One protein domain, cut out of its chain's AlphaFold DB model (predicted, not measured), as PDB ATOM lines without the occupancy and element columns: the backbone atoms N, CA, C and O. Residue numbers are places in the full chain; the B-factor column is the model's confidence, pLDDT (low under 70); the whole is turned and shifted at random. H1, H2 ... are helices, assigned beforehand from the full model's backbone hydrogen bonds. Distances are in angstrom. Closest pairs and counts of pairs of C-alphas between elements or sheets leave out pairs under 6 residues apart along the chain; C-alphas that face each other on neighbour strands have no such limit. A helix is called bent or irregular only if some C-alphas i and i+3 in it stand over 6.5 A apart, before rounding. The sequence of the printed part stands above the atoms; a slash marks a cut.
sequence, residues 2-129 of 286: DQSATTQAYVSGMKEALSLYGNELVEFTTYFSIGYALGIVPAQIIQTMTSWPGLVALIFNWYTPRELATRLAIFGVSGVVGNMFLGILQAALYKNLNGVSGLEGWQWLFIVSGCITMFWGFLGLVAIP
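What this domain is: This is residues 2 to 129 of the 286 residues of the protein "Putative pantothenate transporter fen2 protein" of Botryosphaeria parva (strain UCR-NP2) (UniProt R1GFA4). The model is an open loop of helices around an empty middle: H4 and H5 meet in a narrow V, H1 packs on both near the point of the V, and bent H2 with H3 arches away and back to the first part of H4. The long helix H4 makes most of the length, while residues 19 to 45, of which 24 to 45 belong to H2, stand free. The printed part has 128 residues with five named helices, H1 to H5 in order, and no named strand; the class is all helix. The whole is loose, with a radius of gyration of the C-alphas of 18.6 A and spans of 53, 39 and 23 A.

Where its parts are: H1, residues 3 to 17, begins at C-alpha 3 (-121.031, -15.602, -29.244), is 19.0 A long and is irregular, with C-alphas 12 and 15 at 7.9 A. H2, residues 24 to 50, was assigned as one helix by its hydrogen bonds but is bent, with C-alphas 38 and 41 at 7.1 A. Its arms are H2a, residues 24 to 38, 21.5 A long, and H2b, residues 41 to 50, 14.4 A long. H3, residues 52 to 62, is 15.5 A long. H4, residues 65 to 96, begins at C-alpha 65 (-95.724, -29.129, -14.897), is 46.5 A long and is only just irregular: C-alphas 66 and 69 are 6.6 A apart. H5, residues 105 to 127, is 32.4 A long and ends at C-alpha 127 (-101.587, -7.312, -14.101).

How they stand to each other: H1, H4 and H5 form a bundle, three helices set together. H1 touches residues 83 to 94 of H4, the same way at a shallow tilt of 11 degrees; the closest C-alphas are those of Ala 5 and Leu 86, 6.8 A. H1 touches residues 105 to 110 of H5, opposite ways at a shallow tilt of 24 degrees; the closest C-alphas are those of Ala 9 and Trp 106, 4.9 A. H4 and H5 are a helical hairpin at a shallow tilt of 31 degrees; residues 89 to 95 touch residues 105 to 109, and the closest C-alphas are those of Tyr 94 and Gly 105, 4.3 A. H3 only just touches H4, with 3 pairs of C-alphas within 8 A, at residues 68 to 72 of H4; the closest are those of Phe 60 and Leu 68, 7.0 A, at a steep tilt of 45 degrees, opposite ways. H2b and H3 are close but not clearly touching, the C-alphas of Thr 48 and Gly 54 being closest at 6.3 A. H2a is about perpendicular to H2b, only just, at 71 degrees, and is apart from H1, H3, H4 and H5. Each O i to N i+4 pair is within hydrogen-bond range in H2a, H2b and H3; the counts are 8 of 11 in H1, 26 of 28 in H4 and 17 of 19 in H5.

The domain as a whole: The two C-alphas farthest apart, those of Gly 22 and Thr 64, are 54.2 A from each other. The printed part has no cut and no long link. The mean pLDDT of the printed part is 72.8, and residues 2 to 30 and 32 to 53 are under 70.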
ATOM      1  N   ASP A   2    -118.481 -11.747 -28.170       54.19
ATOM      2  CA  ASP A   2    -118.803 -13.003 -27.503       54.19
ATOM      3  C   ASP A   2    -120.072 -13.619 -28.125       54.19
ATOM      4  O   ASP A   2    -121.126 -12.977 -28.225       54.19
ATOM      5  N   GLN A   3    -119.948 -14.857 -28.603       56.34
ATOM      6  CA  GLN A   3    -121.031 -15.602 -29.244       56.34
ATOM      7  C   GLN A   3    -122.149 -15.925 -28.237       56.34
ATOM      8  O   GLN A   3    -123.330 -15.932 -28.607       56.34
ATOM      9  N   SER A   4    -121.799 -16.115 -26.960       62.81
ATOM     10  CA  SER A   4    -122.752 -16.361 -25.874       62.81
ATOM     11  C   SER A   4    -123.618 -15.131 -25.598       62.81
ATOM     12  O   SER A   4    -124.846 -15.230 -25.633       62.81
ATOM     13  N   ALA A   5    -123.002 -13.954 -25.431       64.12
ATOM     14  CA  ALA A   5    -123.716 -12.686 -25.252       64.12
ATOM     15  C   ALA A   5    -124.669 -12.366 -26.420       64.12
ATOM     16  O   ALA A   5    -125.799 -11.932 -26.207       64.12
ATOM     17  N   THR A   6    -124.253 -12.650 -27.659       67.19
ATOM     18  CA  THR A   6    -125.087 -12.423 -28.854       67.19
ATOM     19  C   THR A   6    -126.307 -13.351 -28.885       67.19
ATOM     20  O   THR A   6    -127.413 -12.917 -29.206       67.19
ATOM     21  N   THR A   7    -126.138 -14.620 -28.502       64.69
ATOM     22  CA  THR A   7    -127.246 -15.592 -28.427       64.69
ATOM     23  C   THR A   7    -128.244 -15.211 -27.329       64.69
ATOM     24  O   THR A   7    -129.457 -15.270 -27.537       64.69
ATOM     25  N   GLN A   8    -127.756 -14.746 -26.179       67.94
ATOM     26  CA  GLN A   8    -128.594 -14.251 -25.082       67.94
ATOM     27  C   GLN A   8    -129.342 -12.957 -25.462       67.94
ATOM     28  O   GLN A   8    -130.544 -12.829 -25.203       67.94
ATOM     29  N   ALA A   9    -128.682 -12.026 -26.158       61.50
ATOM     30  CA  ALA A   9    -129.307 -10.824 -26.714       61.50
ATOM     31  C   ALA A   9    -130.389 -11.162 -27.764       61.50
ATOM     32  O   ALA A   9    -131.485 -10.602 -27.745       61.50
ATOM     33  N   TYR A  10    -130.134 -12.152 -28.625       67.19
ATOM     34  CA  TYR A  10    -131.110 -12.652 -29.599       67.19
ATOM     35  C   TYR A  10    -132.383 -13.200 -28.945       67.19
ATOM     36  O   TYR A  10    -133.506 -12.893 -29.356       67.19
ATOM     37  N   VAL A  11    -132.220 -13.996 -27.890       62.84
ATOM     38  CA  VAL A  11    -133.345 -14.594 -27.163       62.84
ATOM     39  C   VAL A  11    -134.174 -13.544 -26.422       62.84
ATOM     40  O   VAL A  11    -135.384 -13.714 -26.286       62.84
ATOM     41  N   SER A  12    -133.550 -12.450 -25.999       59.97
ATOM     42  CA  SER A  12    -134.131 -11.460 -25.084       59.97
ATOM     43  C   SER A  12    -134.855 -10.274 -25.718       59.97
ATOM     44  O   SER A  12    -135.424  -9.481 -24.977       59.97
ATOM     45  N   GLY A  13    -134.872 -10.153 -27.045       60.19
ATOM     46  CA  GLY A  13    -135.645  -9.100 -27.716       60.19
ATOM     47  C   GLY A  13    -135.049  -8.607 -29.030       60.19
ATOM     48  O   GLY A  13    -135.734  -7.940 -29.798       60.19
ATOM     49  N   MET A  14    -133.787  -8.943 -29.334       64.75
ATOM     50  CA  MET A  14    -133.140  -8.488 -30.572       64.75
ATOM     51  C   MET A  14    -133.825  -9.050 -31.833       64.75
ATOM     52  O   MET A  14    -133.800  -8.400 -32.872       64.75
ATOM     53  N   LYS A  15    -134.486 -10.215 -31.756       63.53
ATOM     54  CA  LYS A  15    -135.282 -10.766 -32.868       63.53
ATOM     55  C   LYS A  15    -136.526  -9.916 -33.150       63.53
ATOM     56  O   LYS A  15    -136.823  -9.632 -34.306       63.53
ATOM     57  N   GLU A  16    -137.240  -9.542 -32.094       62.94
ATOM     58  CA  GLU A  16    -138.490  -8.784 -32.149       62.94
ATOM     59  C   GLU A  16    -138.241  -7.309 -32.514       62.94
ATOM     60  O   GLU A  16    -139.004  -6.732 -33.279       62.94
ATOM     61  N   ALA A  17    -137.131  -6.726 -32.046       56.59
ATOM     62  CA  ALA A  17    -136.745  -5.343 -32.333       56.59
ATOM     63  C   ALA A  17    -136.183  -5.127 -33.753       56.59
ATOM     64  O   ALA A  17    -136.269  -4.020 -34.282       56.59
ATOM     65  N   LEU A  18    -135.594  -6.159 -34.370       59.91
ATOM     66  CA  LEU A  18    -135.025  -6.080 -35.725       59.91
ATOM     67  C   LEU A  18    -135.960  -6.623 -36.816       59.91
ATOM     68  O   LEU A  18    -135.563  -6.654 -37.976       59.91
ATOM     69  N   SER A  19    -137.181  -7.052 -36.470       55.00
ATOM     70  CA  SER A  19    -138.187  -7.561 -37.418       55.00
ATOM     71  C   SER A  19    -137.651  -8.615 -38.399       55.00
ATOM     72  O   SER A  19    -138.045  -8.654 -39.563       55.00
ATOM     73  N   LEU A  20    -136.748  -9.486 -37.943       57.44
ATOM     74  CA  LEU A  20    -136.117 -10.505 -38.785       57.44
ATOM     75  C   LEU A  20    -137.074 -11.696 -38.978       57.44
ATOM     76  O   LEU A  20    -136.944 -12.740 -38.330       57.44
ATOM     77  N   TYR A  21    -138.070 -11.518 -39.847       52.94
ATOM     78  CA  TYR A  21    -139.088 -12.511 -40.199       52.94
ATOM     79  C   TYR A  21    -138.853 -13.036 -41.627       52.94
ATOM     80  O   TYR A  21    -139.467 -12.551 -42.569       52.94
ATOM     81  N   GLY A  22    -137.983 -14.040 -41.819       60.47
ATOM     82  CA  GLY A  22    -137.918 -14.765 -43.101       60.47
ATOM     83  C   GLY A  22    -136.547 -15.306 -43.524       60.47
ATOM     84  O   GLY A  22    -135.647 -15.488 -42.706       60.47
ATOM     85  N   ASN A  23    -136.413 -15.560 -44.833       54.75
ATOM     86  CA  ASN A  23    -135.211 -16.092 -45.501       54.75
ATOM     87  C   ASN A  23    -134.064 -15.071 -45.654       54.75
ATOM     88  O   ASN A  23    -132.939 -15.468 -45.942       54.75
ATOM     89  N   GLU A  24    -134.304 -13.784 -45.400       54.06
ATOM     90  CA  GLU A  24    -133.273 -12.729 -45.416       54.06
ATOM     91  C   GLU A  24    -132.205 -12.952 -44.327       54.06
ATOM     92  O   GLU A  24    -131.035 -12.604 -44.492       54.06
ATOM     93  N   LEU A  25    -132.574 -13.643 -43.238       50.75
ATOM     94  CA  LEU A  25    -131.640 -14.096 -42.206       50.75
ATOM     95  C   LEU A  25    -130.630 -15.110 -42.768       50.75
ATOM     96  O   LEU A  25    -129.465 -15.101 -42.376       50.75
ATOM     97  N   VAL A  26    -131.059 -15.976 -43.693       55.19
ATOM     98  CA  VAL A  26    -130.201 -16.989 -44.329       55.19
ATOM     99  C   VAL A  26    -129.239 -16.323 -45.309       55.19
ATOM    100  O   VAL A  26    -128.062 -16.671 -45.310       55.19
ATOM    101  N   GLU A  27    -129.680 -15.320 -46.070       60.00
ATOM    102  CA  GLU A  27    -128.800 -14.542 -46.953       60.00
ATOM    103  C   GLU A  27    -127.767 -13.731 -46.168       60.00
ATOM    104  O   GLU A  27    -126.573 -13.822 -46.462       60.00
ATOM    105  N   PHE A  28    -128.171 -13.029 -45.103       56.94
ATOM    106  CA  PHE A  28    -127.231 -12.301 -44.246       56.94
ATOM    107  C   PHE A  28    -126.226 -13.247 -43.573       56.94
ATOM    108  O   PHE A  28    -125.026 -12.969 -43.534       56.94
ATOM    109  N   THR A  29    -126.686 -14.418 -43.116       53.09
ATOM    110  CA  THR A  29    -125.814 -15.463 -42.555       53.09
ATOM    111  C   THR A  29    -124.880 -16.046 -43.614       53.09
ATOM    112  O   THR A  29    -123.733 -16.360 -43.302       53.09
ATOM    113  N   THR A  30    -125.323 -16.154 -44.868       62.28
ATOM    114  CA  THR A  30    -124.513 -16.661 -45.985       62.28
ATOM    115  C   THR A  30    -123.423 -15.661 -46.363       62.28
ATOM    116  O   THR A  30    -122.253 -16.038 -46.419       62.28
ATOM    117  N   TYR A  31    -123.751 -14.375 -46.519       70.31
ATOM    118  CA  TYR A  31    -122.761 -13.326 -46.788       70.31
ATOM    119  C   TYR A  31    -121.771 -13.151 -45.633       70.31
ATOM    120  O   TYR A  31    -120.562 -13.044 -45.859       70.31
ATOM    121  N   PHE A  32    -122.254 -13.217 -44.390       62.66
ATOM    122  CA  PHE A  32    -121.399 -13.223 -43.209       62.66
ATOM    123  C   PHE A  32    -120.497 -14.467 -43.164       62.66
ATOM    124  O   PHE A  32    -119.310 -14.346 -42.872       62.66
ATOM    125  N   SER A  33    -121.011 -15.648 -43.522       59.06
ATOM    126  CA  SER A  33    -120.233 -16.897 -43.579       59.06
ATOM    127  C   SER A  33    -119.154 -16.867 -44.659       59.06
ATOM    128  O   SER A  33    -118.058 -17.374 -44.428       59.06
ATOM    129  N   ILE A  34    -119.418 -16.236 -45.807       69.94
ATOM    130  CA  ILE A  34    -118.433 -16.047 -46.883       69.94
ATOM    131  C   ILE A  34    -117.321 -15.088 -46.431       69.94
ATOM    132  O   ILE A  34    -116.137 -15.408 -46.571       69.94
ATOM    133  N   GLY A  35    -117.676 -13.950 -45.824       67.44
ATOM    134  CA  GLY A  35    -116.695 -13.017 -45.254       67.44
ATOM    135  C   GLY A  35    -115.870 -13.645 -44.124       67.44
ATOM    136  O   GLY A  35    -114.652 -13.473 -44.051       67.44
ATOM    137  N   TYR A  36    -116.516 -14.453 -43.286       61.88
ATOM    138  CA  TYR A  36    -115.882 -15.201 -42.207       61.88
ATOM    139  C   TYR A  36    -114.947 -16.308 -42.725       61.88
ATOM    140  O   TYR A  36    -113.853 -16.480 -42.188       61.88
ATOM    141  N   ALA A  37    -115.316 -17.016 -43.798       66.00
ATOM    142  CA  ALA A  37    -114.485 -18.052 -44.415       66.00
ATOM    143  C   ALA A  37    -113.175 -17.488 -44.992       66.00
ATOM    144  O   ALA A  37    -112.121 -18.107 -44.838       66.00
ATOM    145  N   LEU A  38    -113.216 -16.295 -45.593       67.06
ATOM    146  CA  LEU A  38    -112.027 -15.613 -46.119       67.06
ATOM    147  C   LEU A  38    -111.146 -15.026 -45.003       67.06
ATOM    148  O   LEU A  38    -109.919 -15.070 -45.088       67.06
ATOM    149  N   GLY A  39    -111.761 -14.520 -43.931       63.75
ATOM    150  CA  GLY A  39    -111.053 -13.962 -42.777       63.75
ATOM    151  C   GLY A  39    -110.501 -15.004 -41.800       63.75
ATOM    152  O   GLY A  39    -109.641 -14.665 -40.986       63.75
ATOM    153  N   ILE A  40    -110.956 -16.263 -41.875       69.81
ATOM    154  CA  ILE A  40    -110.622 -17.306 -40.898       69.81
ATOM    155  C   ILE A  40    -109.118 -17.515 -40.792       69.81
ATOM    156  O   ILE A  40    -108.605 -17.554 -39.687       69.81
ATOM    157  N   VAL A  41    -108.381 -17.621 -41.897       66.19
ATOM    158  CA  VAL A  41    -106.963 -18.005 -41.830       66.19
ATOM    159  C   VAL A  41    -106.113 -16.939 -41.118       66.19
ATOM    160  O   VAL A  41    -105.449 -17.282 -40.138       66.19
ATOM    161  N   PRO A  42    -106.152 -15.648 -41.503       67.31
ATOM    162  CA  PRO A  42    -105.416 -14.616 -40.774       67.31
ATOM    163  C   PRO A  42    -105.970 -14.378 -39.361       67.31
ATOM    164  O   PRO A  42    -105.182 -14.228 -38.425       67.31
ATOM    165  N   ALA A  43    -107.294 -14.412 -39.163       62.78
ATOM    166  CA  ALA A  43    -107.889 -14.243 -37.837       62.78
ATOM    167  C   ALA A  43    -107.508 -15.384 -36.883       62.78
ATOM    168  O   ALA A  43    -107.227 -15.133 -35.714       62.78
ATOM    169  N   GLN A  44    -107.444 -16.624 -37.373       61.38
ATOM    170  CA  GLN A  44    -107.023 -17.787 -36.596       61.38
ATOM    171  C   GLN A  44    -105.534 -17.713 -36.258       61.38
ATOM    172  O   GLN A  44    -105.170 -18.015 -35.128       61.38
ATOM    173  N   ILE A  45    -104.667 -17.235 -37.158       65.62
ATOM    174  CA  ILE A  45    -103.237 -17.038 -36.849       65.62
ATOM    175  C   ILE A  45    -103.056 -15.995 -35.732       65.62
ATOM    176  O   ILE A  45    -102.319 -16.244 -34.777       65.62
ATOM    177  N   ILE A  46    -103.779 -14.871 -35.793       62.28
ATOM    178  CA  ILE A  46    -103.748 -13.832 -34.748       62.28
ATOM    179  C   ILE A  46    -104.325 -14.362 -33.423       62.28
ATOM    180  O   ILE A  46    -103.749 -14.138 -32.354       62.28
ATOM    181  N   GLN A  47    -105.418 -15.131 -33.483       56.12
ATOM    182  CA  GLN A  47    -105.977 -15.829 -32.320       56.12
ATOM    183  C   GLN A  47    -105.005 -16.872 -31.756       56.12
ATOM    184  O   GLN A  47    -104.936 -17.056 -30.548       56.12
ATOM    185  N   THR A  48    -104.185 -17.522 -32.579       59.12
ATOM    186  CA  THR A  48    -103.210 -18.504 -32.078       59.12
ATOM    187  C   THR A  48    -102.148 -17.828 -31.203       59.12
ATOM    188  O   THR A  48    -101.680 -18.424 -30.237       59.12
ATOM    189  N   MET A  49    -101.804 -16.570 -31.497       56.75
ATOM    190  CA  MET A  49    -100.835 -15.790 -30.720       56.75
ATOM    191  C   MET A  49    -101.436 -15.143 -29.461       56.75
ATOM    192  O   MET A  49    -100.705 -14.910 -28.504       56.75
ATOM    193  N   THR A  50    -102.747 -14.873 -29.446       59.88
ATOM    194  CA  THR A  50    -103.385 -14.023 -28.413       59.88
ATOM    195  C   THR A  50    -104.452 -14.747 -27.580       59.88
ATOM    196  O   THR A  50    -104.738 -14.353 -26.455       59.88
ATOM    197  N   SER A  51    -105.071 -15.800 -28.115       68.88
ATOM    198  CA  SER A  51    -106.190 -16.522 -27.495       68.88
ATOM    199  C   SER A  51    -105.697 -17.709 -26.652       68.88
ATOM    200  O   SER A  51    -104.624 -17.649 -26.055       68.88
ATOM    201  N   TRP A  52    -106.473 -18.798 -26.576       66.69
ATOM    202  CA  TRP A  52    -106.188 -19.954 -25.719       66.69
ATOM    203  C   TRP A  52    -104.743 -20.481 -25.813       66.69
ATOM    204  O   TRP A  52    -104.123 -20.633 -24.762       66.69
ATOM    205  N   PRO A  53    -104.135 -20.682 -27.002       67.12
ATOM    206  CA  PRO A  53    -102.757 -21.170 -27.080       67.12
ATOM    207  C   PRO A  53    -101.732 -20.168 -26.532       67.12
ATOM    208  O   PRO A  53    -100.744 -20.588 -25.937       67.12
ATOM    209  N   GLY A  54    -101.976 -18.861 -26.682       71.75
ATOM    210  CA  GLY A  54    -101.124 -17.801 -26.137       71.75
ATOM    211  C   GLY A  54    -101.187 -17.729 -24.611       71.75
ATOM    212  O   GLY A  54    -100.150 -17.705 -23.952       71.75
ATOM    213  N   LEU A  55    -102.394 -17.792 -24.036       74.94
ATOM    214  CA  LEU A  55    -102.592 -17.851 -22.582       74.94
ATOM    215  C   LEU A  55    -101.973 -19.109 -21.980       74.94
ATOM    216  O   LEU A  55    -101.261 -19.042 -20.983       74.94
ATOM    217  N   VAL A  56    -102.199 -20.254 -22.620       74.81
ATOM    218  CA  VAL A  56    -101.618 -21.526 -22.205       74.81
ATOM    219  C   VAL A  56    -100.093 -21.456 -22.284       74.81
ATOM    220  O   VAL A  56     -99.435 -21.792 -21.305       74.81
ATOM    221  N   ALA A  57     -99.514 -20.938 -23.372       73.88
ATOM    222  CA  ALA A  57     -98.067 -20.739 -23.494       73.88
ATOM    223  C   ALA A  57     -97.500 -19.793 -22.421       73.88
ATOM    224  O   ALA A  57     -96.401 -20.023 -21.916       73.88
ATOM    225  N   LEU A  58     -98.242 -18.753 -22.036       76.25
ATOM    226  CA  LEU A  58     -97.867 -17.863 -20.939       76.25
ATOM    227  C   LEU A  58     -97.852 -18.625 -19.609       76.25
ATOM    228  O   LEU A  58     -96.843 -18.602 -18.911       76.25
ATOM    229  N   ILE A  59     -98.904 -19.383 -19.299       77.94
ATOM    230  CA  ILE A  59     -98.978 -20.217 -18.090       77.94
ATOM    231  C   ILE A  59     -97.847 -21.266 -18.084       77.94
ATOM    232  O   ILE A  59     -97.184 -21.435 -17.063       77.94
ATOM    233  N   PHE A  60     -97.553 -21.904 -19.221       74.69
ATOM    234  CA  PHE A  60     -96.435 -22.848 -19.373       74.69
ATOM    235  C   PHE A  60     -95.064 -22.218 -19.092       74.69
ATOM    236  O   PHE A  60     -94.161 -22.921 -18.651       74.69
ATOM    237  N   ASN A  61     -94.887 -20.919 -19.349       75.12
ATOM    238  CA  ASN A  61     -93.625 -20.225 -19.083       75.12
ATOM    239  C   ASN A  61     -93.469 -19.801 -17.614       75.12
ATOM    240  O   ASN A  61     -92.345 -19.558 -17.185       75.12
ATOM    241  N   TRP A  62     -94.564 -19.700 -16.859       75.75
ATOM    242  CA  TRP A  62     -94.567 -19.205 -15.478       75.75
ATOM    243  C   TRP A  62     -94.744 -20.306 -14.422       75.75
ATOM    244  O   TRP A  62     -94.407 -20.081 -13.259       75.75
ATOM    245  N   TYR A  63     -95.256 -21.482 -14.799       78.12
ATOM    246  CA  TYR A  63     -95.613 -22.546 -13.859       78.12
ATOM    247  C   TYR A  63     -94.991 -23.896 -14.209       78.12
ATOM    248  O   TYR A  63     -94.863 -24.274 -15.372       78.12
ATOM    249  N   THR A  64     -94.647 -24.656 -13.168       76.56
ATOM    250  CA  THR A  64     -94.081 -26.003 -13.301       76.56
ATOM    251  C   THR A  64     -95.145 -27.008 -13.763       76.56
ATOM    252  O   THR A  64     -96.332 -26.819 -13.479       76.56
ATOM    253  N   PRO A  65     -94.764 -28.130 -14.412       71.62
ATOM    254  CA  PRO A  65     -95.724 -29.129 -14.897       71.62
ATOM    255  C   PRO A  65     -96.661 -29.690 -13.817       71.62
ATOM    256  O   PRO A  65     -97.803 -30.026 -14.116       71.62
ATOM    257  N   ARG A  66     -96.201 -29.758 -12.557       71.31
ATOM    258  CA  ARG A  66     -97.018 -30.200 -11.413       71.31
ATOM    259  C   ARG A  66     -98.099 -29.189 -11.029       71.31
ATOM    260  O   ARG A  66     -99.195 -29.590 -10.666       71.31
ATOM    261  N   GLU A  67     -97.804 -27.893 -11.107       78.31
ATOM    262  CA  GLU A  67     -98.764 -26.826 -10.783       78.31
ATOM    263  C   GLU A  67     -99.671 -26.468 -11.972       78.31
ATOM    264  O   GLU A  67    -100.760 -25.918 -11.798       78.31
ATOM    265  N   LEU A  68     -99.216 -26.769 -13.189       76.25
ATOM    266  CA  LEU A  68     -99.861 -26.383 -14.436       76.25
ATOM    267  C   LEU A  68    -101.281 -26.942 -14.566       76.25
ATOM    268  O   LEU A  68    -102.195 -26.191 -14.897       76.25
ATOM    269  N   ALA A  69    -101.471 -28.239 -14.305       70.62
ATOM    270  CA  ALA A  69    -102.764 -28.901 -14.485       70.62
ATOM    271  C   ALA A  69    -103.854 -28.251 -13.617       70.62
ATOM    272  O   ALA A  69    -104.916 -27.886 -14.117       70.62
ATOM    273  N   THR A  70    -103.557 -27.998 -12.340       73.81
ATOM    274  CA  THR A  70    -104.489 -27.343 -11.412       73.81
ATOM    275  C   THR A  70    -104.810 -25.912 -11.842       73.81
ATOM    276  O   THR A  70    -105.967 -25.496 -11.802       73.81
ATOM    277  N   ARG A  71    -103.810 -25.147 -12.295       79.56
ATOM    278  CA  ARG A  71    -104.013 -23.755 -12.733       79.56
ATOM    279  C   ARG A  71    -104.810 -23.670 -14.037       79.56
ATOM    280  O   ARG A  71    -105.673 -22.802 -14.155       79.56
ATOM    281  N   LEU A  72    -104.578 -24.587 -14.977       75.88
ATOM    282  CA  LEU A  72    -105.383 -24.709 -16.196       75.88
ATOM    283  C   LEU A  72    -106.826 -25.117 -15.885       75.88
ATOM    284  O   LEU A  72    -107.744 -24.566 -16.488       75.88
ATOM    285  N   ALA A  73    -107.040 -26.008 -14.913       73.88
ATOM    286  CA  ALA A  73    -108.378 -26.390 -14.469       73.88
ATOM    287  C   ALA A  73    -109.139 -25.199 -13.859       73.88
ATOM    288  O   ALA A  73    -110.279 -24.939 -14.241       73.88
ATOM    289  N   ILE A  74    -108.497 -24.416 -12.978       79.56
ATOM    290  CA  ILE A  74    -109.084 -23.182 -12.418       79.56
ATOM    291  C   ILE A  74    -109.439 -22.198 -13.541       79.56
ATOM    292  O   ILE A  74    -110.534 -21.628 -13.548       79.56
ATOM    293  N   PHE A  75    -108.547 -22.029 -14.521       80.62
ATOM    294  CA  PHE A  75    -108.796 -21.158 -15.667       80.62
ATOM    295  C   PHE A  75    -109.978 -21.651 -16.521       80.62
ATOM    296  O   PHE A  75    -110.859 -20.860 -16.861       80.62
ATOM    297  N   GLY A  76    -110.069 -22.955 -16.789       76.69
ATOM    298  CA  GLY A  76    -111.194 -23.562 -17.507       76.69
ATOM    299  C   GLY A  76    -112.538 -23.354 -16.799       76.69
ATOM    300  O   GLY A  76    -113.509 -22.926 -17.426       76.69
ATOM    301  N   VAL A  77    -112.588 -23.564 -15.477       78.94
ATOM    302  CA  VAL A  77    -113.800 -23.343 -14.665       78.94
ATOM    303  C   VAL A  77    -114.222 -21.871 -14.683       78.94
ATOM    304  O   VAL A  77    -115.413 -21.581 -14.795       78.94
ATOM    305  N   SER A  78    -113.268 -20.934 -14.649       82.00
ATOM    306  CA  SER A  78    -113.576 -19.498 -14.711       82.00
ATOM    307  C   SER A  78    -114.325 -19.102 -15.992       82.00
ATOM    308  O   SER A  78    -115.238 -18.275 -15.938       82.00
ATOM    309  N   GLY A  79    -114.029 -19.751 -17.125       80.19
ATOM    310  CA  GLY A  79    -114.746 -19.534 -18.385       80.19
ATOM    311  C   GLY A  79    -116.204 -20.004 -18.334       80.19
ATOM    312  O   GLY A  79    -117.098 -19.322 -18.839       80.19
ATOM    313  N   VAL A  80    -116.474 -21.135 -17.678       79.12
ATOM    314  CA  VAL A  80    -117.845 -21.647 -17.483       79.12
ATOM    315  C   VAL A  80    -118.637 -20.711 -16.568       79.12
ATOM    316  O   VAL A  80    -119.761 -20.328 -16.896       79.12
ATOM    317  N   VAL A  81    -118.025 -20.266 -15.468       82.44
ATOM    318  CA  VAL A  81    -118.629 -19.305 -14.531       82.44
ATOM    319  C   VAL A  81    -118.905 -17.956 -15.206       82.44
ATOM    320  O   VAL A  81    -119.958 -17.363 -14.974       82.44
ATOM    321  N   GLY A  82    -118.026 -17.488 -16.095       83.19
ATOM    322  CA  GLY A  82    -118.266 -16.279 -16.891       83.19
ATOM    323  C   GLY A  82    -119.524 -16.383 -17.764       83.19
ATOM    324  O   GLY A  82    -120.346 -15.467 -17.777       83.19
ATOM    325  N   ASN A  83    -119.737 -17.530 -18.419       79.31
ATOM    326  CA  ASN A  83    -120.956 -17.778 -19.197       79.31
ATOM    327  C   ASN A  83    -122.220 -17.809 -18.316       79.31
ATOM    328  O   ASN A  83    -123.266 -17.297 -18.724       79.31
ATOM    329  N   MET A  84    -122.121 -18.348 -17.095       82.81
ATOM    330  CA  MET A  84    -123.214 -18.297 -16.112       82.81
ATOM    331  C   MET A  84    -123.553 -16.865 -15.715       82.81
ATOM    332  O   MET A  84    -124.726 -16.489 -15.692       82.81
ATOM    333  N   PHE A  85    -122.529 -16.062 -15.419       84.75
ATOM    334  CA  PHE A  85    -122.711 -14.671 -15.028       84.75
ATOM    335  C   PHE A  85    -123.417 -13.871 -16.124       84.75
ATOM    336  O   PHE A  85    -124.327 -13.110 -15.812       84.75
ATOM    337  N   LEU A  86    -123.075 -14.096 -17.397       81.88
ATOM    338  CA  LEU A  86    -123.760 -13.455 -18.522       81.88
ATOM    339  C   LEU A  86    -125.257 -13.794 -18.562       81.88
ATOM    340  O   LEU A  86    -126.072 -12.885 -18.683       81.88
ATOM    341  N   GLY A  87    -125.636 -15.064 -18.364       81.56
ATOM    342  CA  GLY A  87    -127.050 -15.463 -18.339       81.56
ATOM    343  C   GLY A  87    -127.836 -14.828 -17.184       81.56
ATOM    344  O   GLY A  87    -128.969 -14.375 -17.370       81.56
ATOM    345  N   ILE A  88    -127.220 -14.736 -15.999       85.25
ATOM    346  CA  ILE A  88    -127.802 -14.061 -14.826       85.25
ATOM    347  C   ILE A  88    -127.926 -12.558 -15.077       85.25
ATOM    348  O   ILE A  88    -128.987 -11.980 -14.829       85.25
ATOM    349  N   LEU A  89    -126.858 -11.935 -15.579       85.69
ATOM    350  CA  LEU A  89    -126.831 -10.521 -15.923       85.69
ATOM    351  C   LEU A  89    -127.939 -10.219 -16.932       85.69
ATOM    352  O   LEU A  89    -128.715  -9.296 -16.710       85.69
ATOM    353  N   GLN A  90    -128.108 -11.053 -17.960       81.19
ATOM    354  CA  GLN A  90    -129.165 -10.877 -18.947       81.19
ATOM    355  C   GLN A  90    -130.564 -10.939 -18.346       81.19
ATOM    356  O   GLN A  90    -131.404 -10.082 -18.623       81.19
ATOM    357  N   ALA A  91    -130.817 -11.934 -17.498       82.06
ATOM    358  CA  ALA A  91    -132.099 -12.072 -16.822       82.06
ATOM    359  C   ALA A  91    -132.387 -10.880 -15.885       82.06
ATOM    360  O   ALA A  91    -133.530 -10.426 -15.798       82.06
ATOM    361  N   ALA A  92    -131.362 -10.354 -15.206       84.19
ATOM    362  CA  ALA A  92    -131.473  -9.204 -14.313       84.19
ATOM    363  C   ALA A  92    -131.704  -7.887 -15.073       84.19
ATOM    364  O   ALA A  92    -132.580  -7.109 -14.691       84.19
ATOM    365  N   LEU A  93    -130.968  -7.654 -16.164       85.56
ATOM    366  CA  LEU A  93    -131.126  -6.478 -17.023       85.56
ATOM    367  C   LEU A  93    -132.503  -6.470 -17.694       85.56
ATOM    368  O   LEU A  93    -133.187  -5.451 -17.676       85.56
ATOM    369  N   TYR A  94    -132.960  -7.622 -18.190       80.12
ATOM    370  CA  TYR A  94    -134.301  -7.760 -18.758       80.12
ATOM    371  C   TYR A  94    -135.411  -7.486 -17.728       80.12
ATOM    372  O   TYR A  94    -136.455  -6.944 -18.073       80.12
ATOM    373  N   LYS A  95    -135.211  -7.834 -16.452       81.25
ATOM    374  CA  LYS A  95    -136.216  -7.590 -15.405       81.25
ATOM    375  C   LYS A  95    -136.242  -6.135 -14.926       81.25
ATOM    376  O   LYS A  95    -137.322  -5.607 -14.680       81.25
ATOM    377  N   ASN A  96    -135.074  -5.522 -14.747       84.19
ATOM    378  CA  ASN A  96    -134.946  -4.250 -14.026       84.19
ATOM    379  C   ASN A  96    -134.749  -3.031 -14.937       84.19
ATOM    380  O   ASN A  96    -135.026  -1.915 -14.511       84.19
ATOM    381  N   LEU A  97    -134.228  -3.223 -16.152       81.38
ATOM    382  CA  LEU A  97    -133.799  -2.139 -17.045       81.38
ATOM    383  C   LEU A  97    -134.495  -2.167 -18.410       81.38
ATOM    384  O   LEU A  97    -134.170  -1.362 -19.278       81.38
ATOM    385  N   ASN A  98    -135.466  -3.060 -18.611       80.94
ATOM    386  CA  ASN A  98    -136.215  -3.089 -19.858       80.94
ATOM    387  C   ASN A  98    -137.122  -1.857 -19.986       80.94
ATOM    388  O   ASN A  98    -137.954  -1.611 -19.113       80.94
ATOM    389  N   GLY A  99    -136.940  -1.079 -21.056       78.94
ATOM    390  CA  GLY A  99    -137.658   0.176 -21.297       78.94
ATOM    391  C   GLY A  99    -137.065   1.397 -20.581       78.94
ATOM    392  O   GLY A  99    -137.547   2.515 -20.770       78.94
ATOM    393  N   VAL A 100    -136.000   1.229 -19.786       82.69
ATOM    394  CA  VAL A 100    -135.315   2.357 -19.140       82.69
ATOM    395  C   VAL A 100    -134.511   3.122 -20.189       82.69
ATOM    396  O   VAL A 100    -133.735   2.538 -20.946       82.69
ATOM    397  N   SER A 101    -134.710   4.441 -20.233       79.50
ATOM    398  CA  SER A 101    -134.123   5.346 -21.235       79.50
ATOM    399  C   SER A 101    -134.504   5.016 -22.687       79.50
ATOM    400  O   SER A 101    -133.776   5.382 -23.605       79.50
ATOM    401  N   GLY A 102    -135.631   4.322 -22.905       80.88
ATOM    402  CA  GLY A 102    -136.077   3.897 -24.239       80.88
ATOM    403  C   GLY A 102    -135.238   2.771 -24.852       80.88
ATOM    404  O   GLY A 102    -135.355   2.516 -26.048       80.88
ATOM    405  N   LEU A 103    -134.388   2.119 -24.052       82.44
ATOM    406  CA  LEU A 103    -133.561   0.996 -24.476       82.44
ATOM    407  C   LEU A 103    -134.153  -0.327 -23.988       82.44
ATOM    408  O   LEU A 103    -134.620  -0.454 -22.852       82.44
ATOM    409  N   GLU A 104    -134.082  -1.332 -24.848       80.69
ATOM    410  CA  GLU A 104    -134.500  -2.695 -24.538       80.69
ATOM    411  C   GLU A 104    -133.447  -3.391 -23.660       80.69
ATOM    412  O   GLU A 104    -132.243  -3.122 -23.754       80.69
ATOM    413  N   GLY A 105    -133.867  -4.349 -22.828       77.56
ATOM    414  CA  GLY A 105    -132.975  -5.046 -21.887       77.56
ATOM    415  C   GLY A 105    -131.753  -5.715 -22.541       77.56
ATOM    416  O   GLY A 105    -130.699  -5.833 -21.917       77.56
ATOM    417  N   TRP A 106    -131.851  -6.098 -23.819       78.94
ATOM    418  CA  TRP A 106    -130.738  -6.676 -24.578       78.94
ATOM    419  C   TRP A 106    -129.671  -5.650 -24.986       78.94
ATOM    420  O   TRP A 106    -128.504  -6.012 -25.119       78.94
ATOM    421  N   GLN A 107    -130.027  -4.374 -25.156       81.62
ATOM    422  CA  GLN A 107    -129.071  -3.307 -25.475       81.62
ATOM    423  C   GLN A 107    -128.235  -2.959 -24.243       81.62
ATOM    424  O   GLN A 107    -127.011  -2.821 -24.327       81.62
ATOM    425  N   TRP A 108    -128.883  -2.920 -23.076       84.88
ATOM    426  CA  TRP A 108    -128.212  -2.744 -21.790       84.88
ATOM    427  C   TRP A 108    -127.175  -3.835 -21.505       84.88
ATOM    428  O   TRP A 108    -126.146  -3.540 -20.895       84.88
ATOM    429  N   LEU A 109    -127.374  -5.063 -22.001       84.25
ATOM    430  CA  LEU A 109    -126.378  -6.134 -21.888       84.25
ATOM    431  C   LEU A 109    -125.057  -5.753 -22.535       84.25
ATOM    432  O   LEU A 109    -124.005  -5.927 -21.920       84.25
ATOM    433  N   PHE A 110    -125.094  -5.240 -23.763       83.25
ATOM    434  CA  PHE A 110    -123.882  -4.882 -24.495       83.25
ATOM    435  C   PHE A 110    -123.162  -3.697 -23.857       83.25
ATOM    436  O   PHE A 110    -121.935  -3.701 -23.782       83.25
ATOM    437  N   ILE A 111    -123.913  -2.725 -23.336       87.00
ATOM    438  CA  ILE A 111    -123.342  -1.571 -22.631       87.00
ATOM    439  C   ILE A 111    -122.637  -2.035 -21.352       87.00
ATOM    440  O   ILE A 111    -121.448  -1.773 -21.171       87.00
ATOM    441  N   VAL A 112    -123.334  -2.776 -20.487       87.81
ATOM    442  CA  VAL A 112    -122.785  -3.200 -19.189       87.81
ATOM    443  C   VAL A 112    -121.631  -4.187 -19.372       87.81
ATOM    444  O   VAL A 112    -120.572  -4.011 -18.767       87.81
ATOM    445  N   SER A 113    -121.787  -5.194 -20.237       85.12
ATOM    446  CA  SER A 113    -120.706  -6.145 -20.537       85.12
ATOM    447  C   SER A 113    -119.500  -5.462 -21.186       85.12
ATOM    448  O   SER A 113    -118.362  -5.788 -20.841       85.12
ATOM    449  N   GLY A 114    -119.722  -4.470 -22.055       84.94
ATOM    450  CA  GLY A 114    -118.673  -3.636 -22.637       84.94
ATOM    451  C   GLY A 114    -117.895  -2.858 -21.577       84.94
ATOM    452  O   GLY A 114    -116.668  -2.926 -21.554       84.94
ATOM    453  N   CYS A 115    -118.583  -2.188 -20.647       89.88
ATOM    454  CA  CYS A 115    -117.948  -1.472 -19.535       89.88
ATOM    455  C   CYS A 115    -117.119  -2.397 -18.634       89.88
ATOM    456  O   CYS A 115    -115.969  -2.079 -18.324       89.88
ATOM    457  N   ILE A 116    -117.668  -3.557 -18.260       88.38
ATOM    458  CA  ILE A 116    -116.955  -4.560 -17.455       88.38
ATOM    459  C   ILE A 116    -115.712  -5.055 -18.206       88.38
ATOM    460  O   ILE A 116    -114.624  -5.117 -17.634       88.38
ATOM    461  N   THR A 117    -115.843  -5.358 -19.499       84.88
ATOM    462  CA  THR A 117    -114.730  -5.841 -20.330       84.88
ATOM    463  C   THR A 117    -113.640  -4.786 -20.479       84.88
ATOM    464  O   THR A 117    -112.463  -5.120 -20.385       84.88
ATOM    465  N   MET A 118    -114.000  -3.510 -20.661       87.94
ATOM    466  CA  MET A 118    -113.025  -2.416 -20.714       87.94
ATOM    467  C   MET A 118    -112.260  -2.295 -19.395       87.94
ATOM    468  O   MET A 118    -111.033  -2.232 -19.416       87.94
ATOM    469  N   PHE A 119    -112.957  -2.337 -18.257       90.12
ATOM    470  CA  PHE A 119    -112.327  -2.295 -16.935       90.12
ATOM    471  C   PHE A 119    -111.316  -3.435 -16.738       90.12
ATOM    472  O   PHE A 119    -110.154  -3.187 -16.408       90.12
ATOM    473  N   TRP A 120    -111.722  -4.680 -17.009       85.25
ATOM    474  CA  TRP A 120    -110.824  -5.836 -16.906       85.25
ATOM    475  C   TRP A 120    -109.722  -5.834 -17.968       85.25
ATOM    476  O   TRP A 120    -108.628  -6.320 -17.698       85.25
ATOM    477  N   GLY A 121    -109.971  -5.254 -19.142       84.25
ATOM    478  CA  GLY A 121    -108.964  -5.046 -20.179       84.25
ATOM    479  C   GLY A 121    -107.849  -4.117 -19.705       84.25
ATOM    480  O   GLY A 121    -106.677  -4.476 -19.800       84.25
ATOM    481  N   PHE A 122    -108.198  -2.971 -19.112       86.50
ATOM    482  CA  PHE A 122    -107.215  -2.059 -18.520       86.50
ATOM    483  C   PHE A 122    -106.454  -2.701 -17.360       86.50
ATOM    484  O   PHE A 122    -105.233  -2.564 -17.284       86.50
ATOM    485  N   LEU A 123    -107.142  -3.447 -16.491       84.62
ATOM    486  CA  LEU A 123    -106.480  -4.167 -15.405       84.62
ATOM    487  C   LEU A 123    -105.532  -5.250 -15.939       84.62
ATOM    488  O   LEU A 123    -104.423  -5.402 -15.431       84.62
ATOM    489  N   GLY A 124    -105.936  -5.965 -16.990       80.00
ATOM    490  CA  GLY A 124    -105.134  -6.996 -17.643       80.00
ATOM    491  C   GLY A 124    -103.818  -6.460 -18.202       80.00
ATOM    492  O   GLY A 124    -102.795  -7.120 -18.050       80.00
ATOM    493  N   LEU A 125    -103.811  -5.240 -18.756       76.88
ATOM    494  CA  LEU A 125    -102.587  -4.588 -19.246       76.88
ATOM    495  C   LEU A 125    -101.554  -4.329 -18.139       76.88
ATOM    496  O   LEU A 125    -100.359  -4.295 -18.416       76.88
ATOM    497  N   VAL A 126    -102.005  -4.138 -16.897       76.62
ATOM    498  CA  VAL A 126    -101.125  -3.884 -15.744       76.62
ATOM    499  C   VAL A 126    -100.761  -5.184 -15.021       76.62
ATOM    500  O   VAL A 126     -99.634  -5.340 -14.548       76.62
ATOM    501  N   ALA A 127    -101.712  -6.114 -14.921       78.88
ATOM    502  CA  ALA A 127    -101.587  -7.312 -14.101       78.88
ATOM    503  C   ALA A 127    -100.915  -8.486 -14.827       78.88
ATOM    504  O   ALA A 127    -100.161  -9.218 -14.184       78.88
ATOM    505  N   ILE A 128    -101.174  -8.687 -16.127       75.94
ATOM    506  CA  ILE A 128    -100.689  -9.859 -16.871       75.94
ATOM    507  C   ILE A 128     -99.217  -9.643 -17.253       75.94
ATOM    508  O   ILE A 128     -98.919  -8.748 -18.045       75.94
ATOM    509  N   PRO A 129     -98.278 -10.445 -16.718       70.56
ATOM    510  CA  PRO A 129     -96.872 -10.305 -17.054       70.56
ATOM    511  C   PRO A 129     -96.543 -11.015 -18.374       70.56
ATOM    512  O   PRO A 129     -96.989 -12.136 -18.615       70.56
TER     513      PRO A 129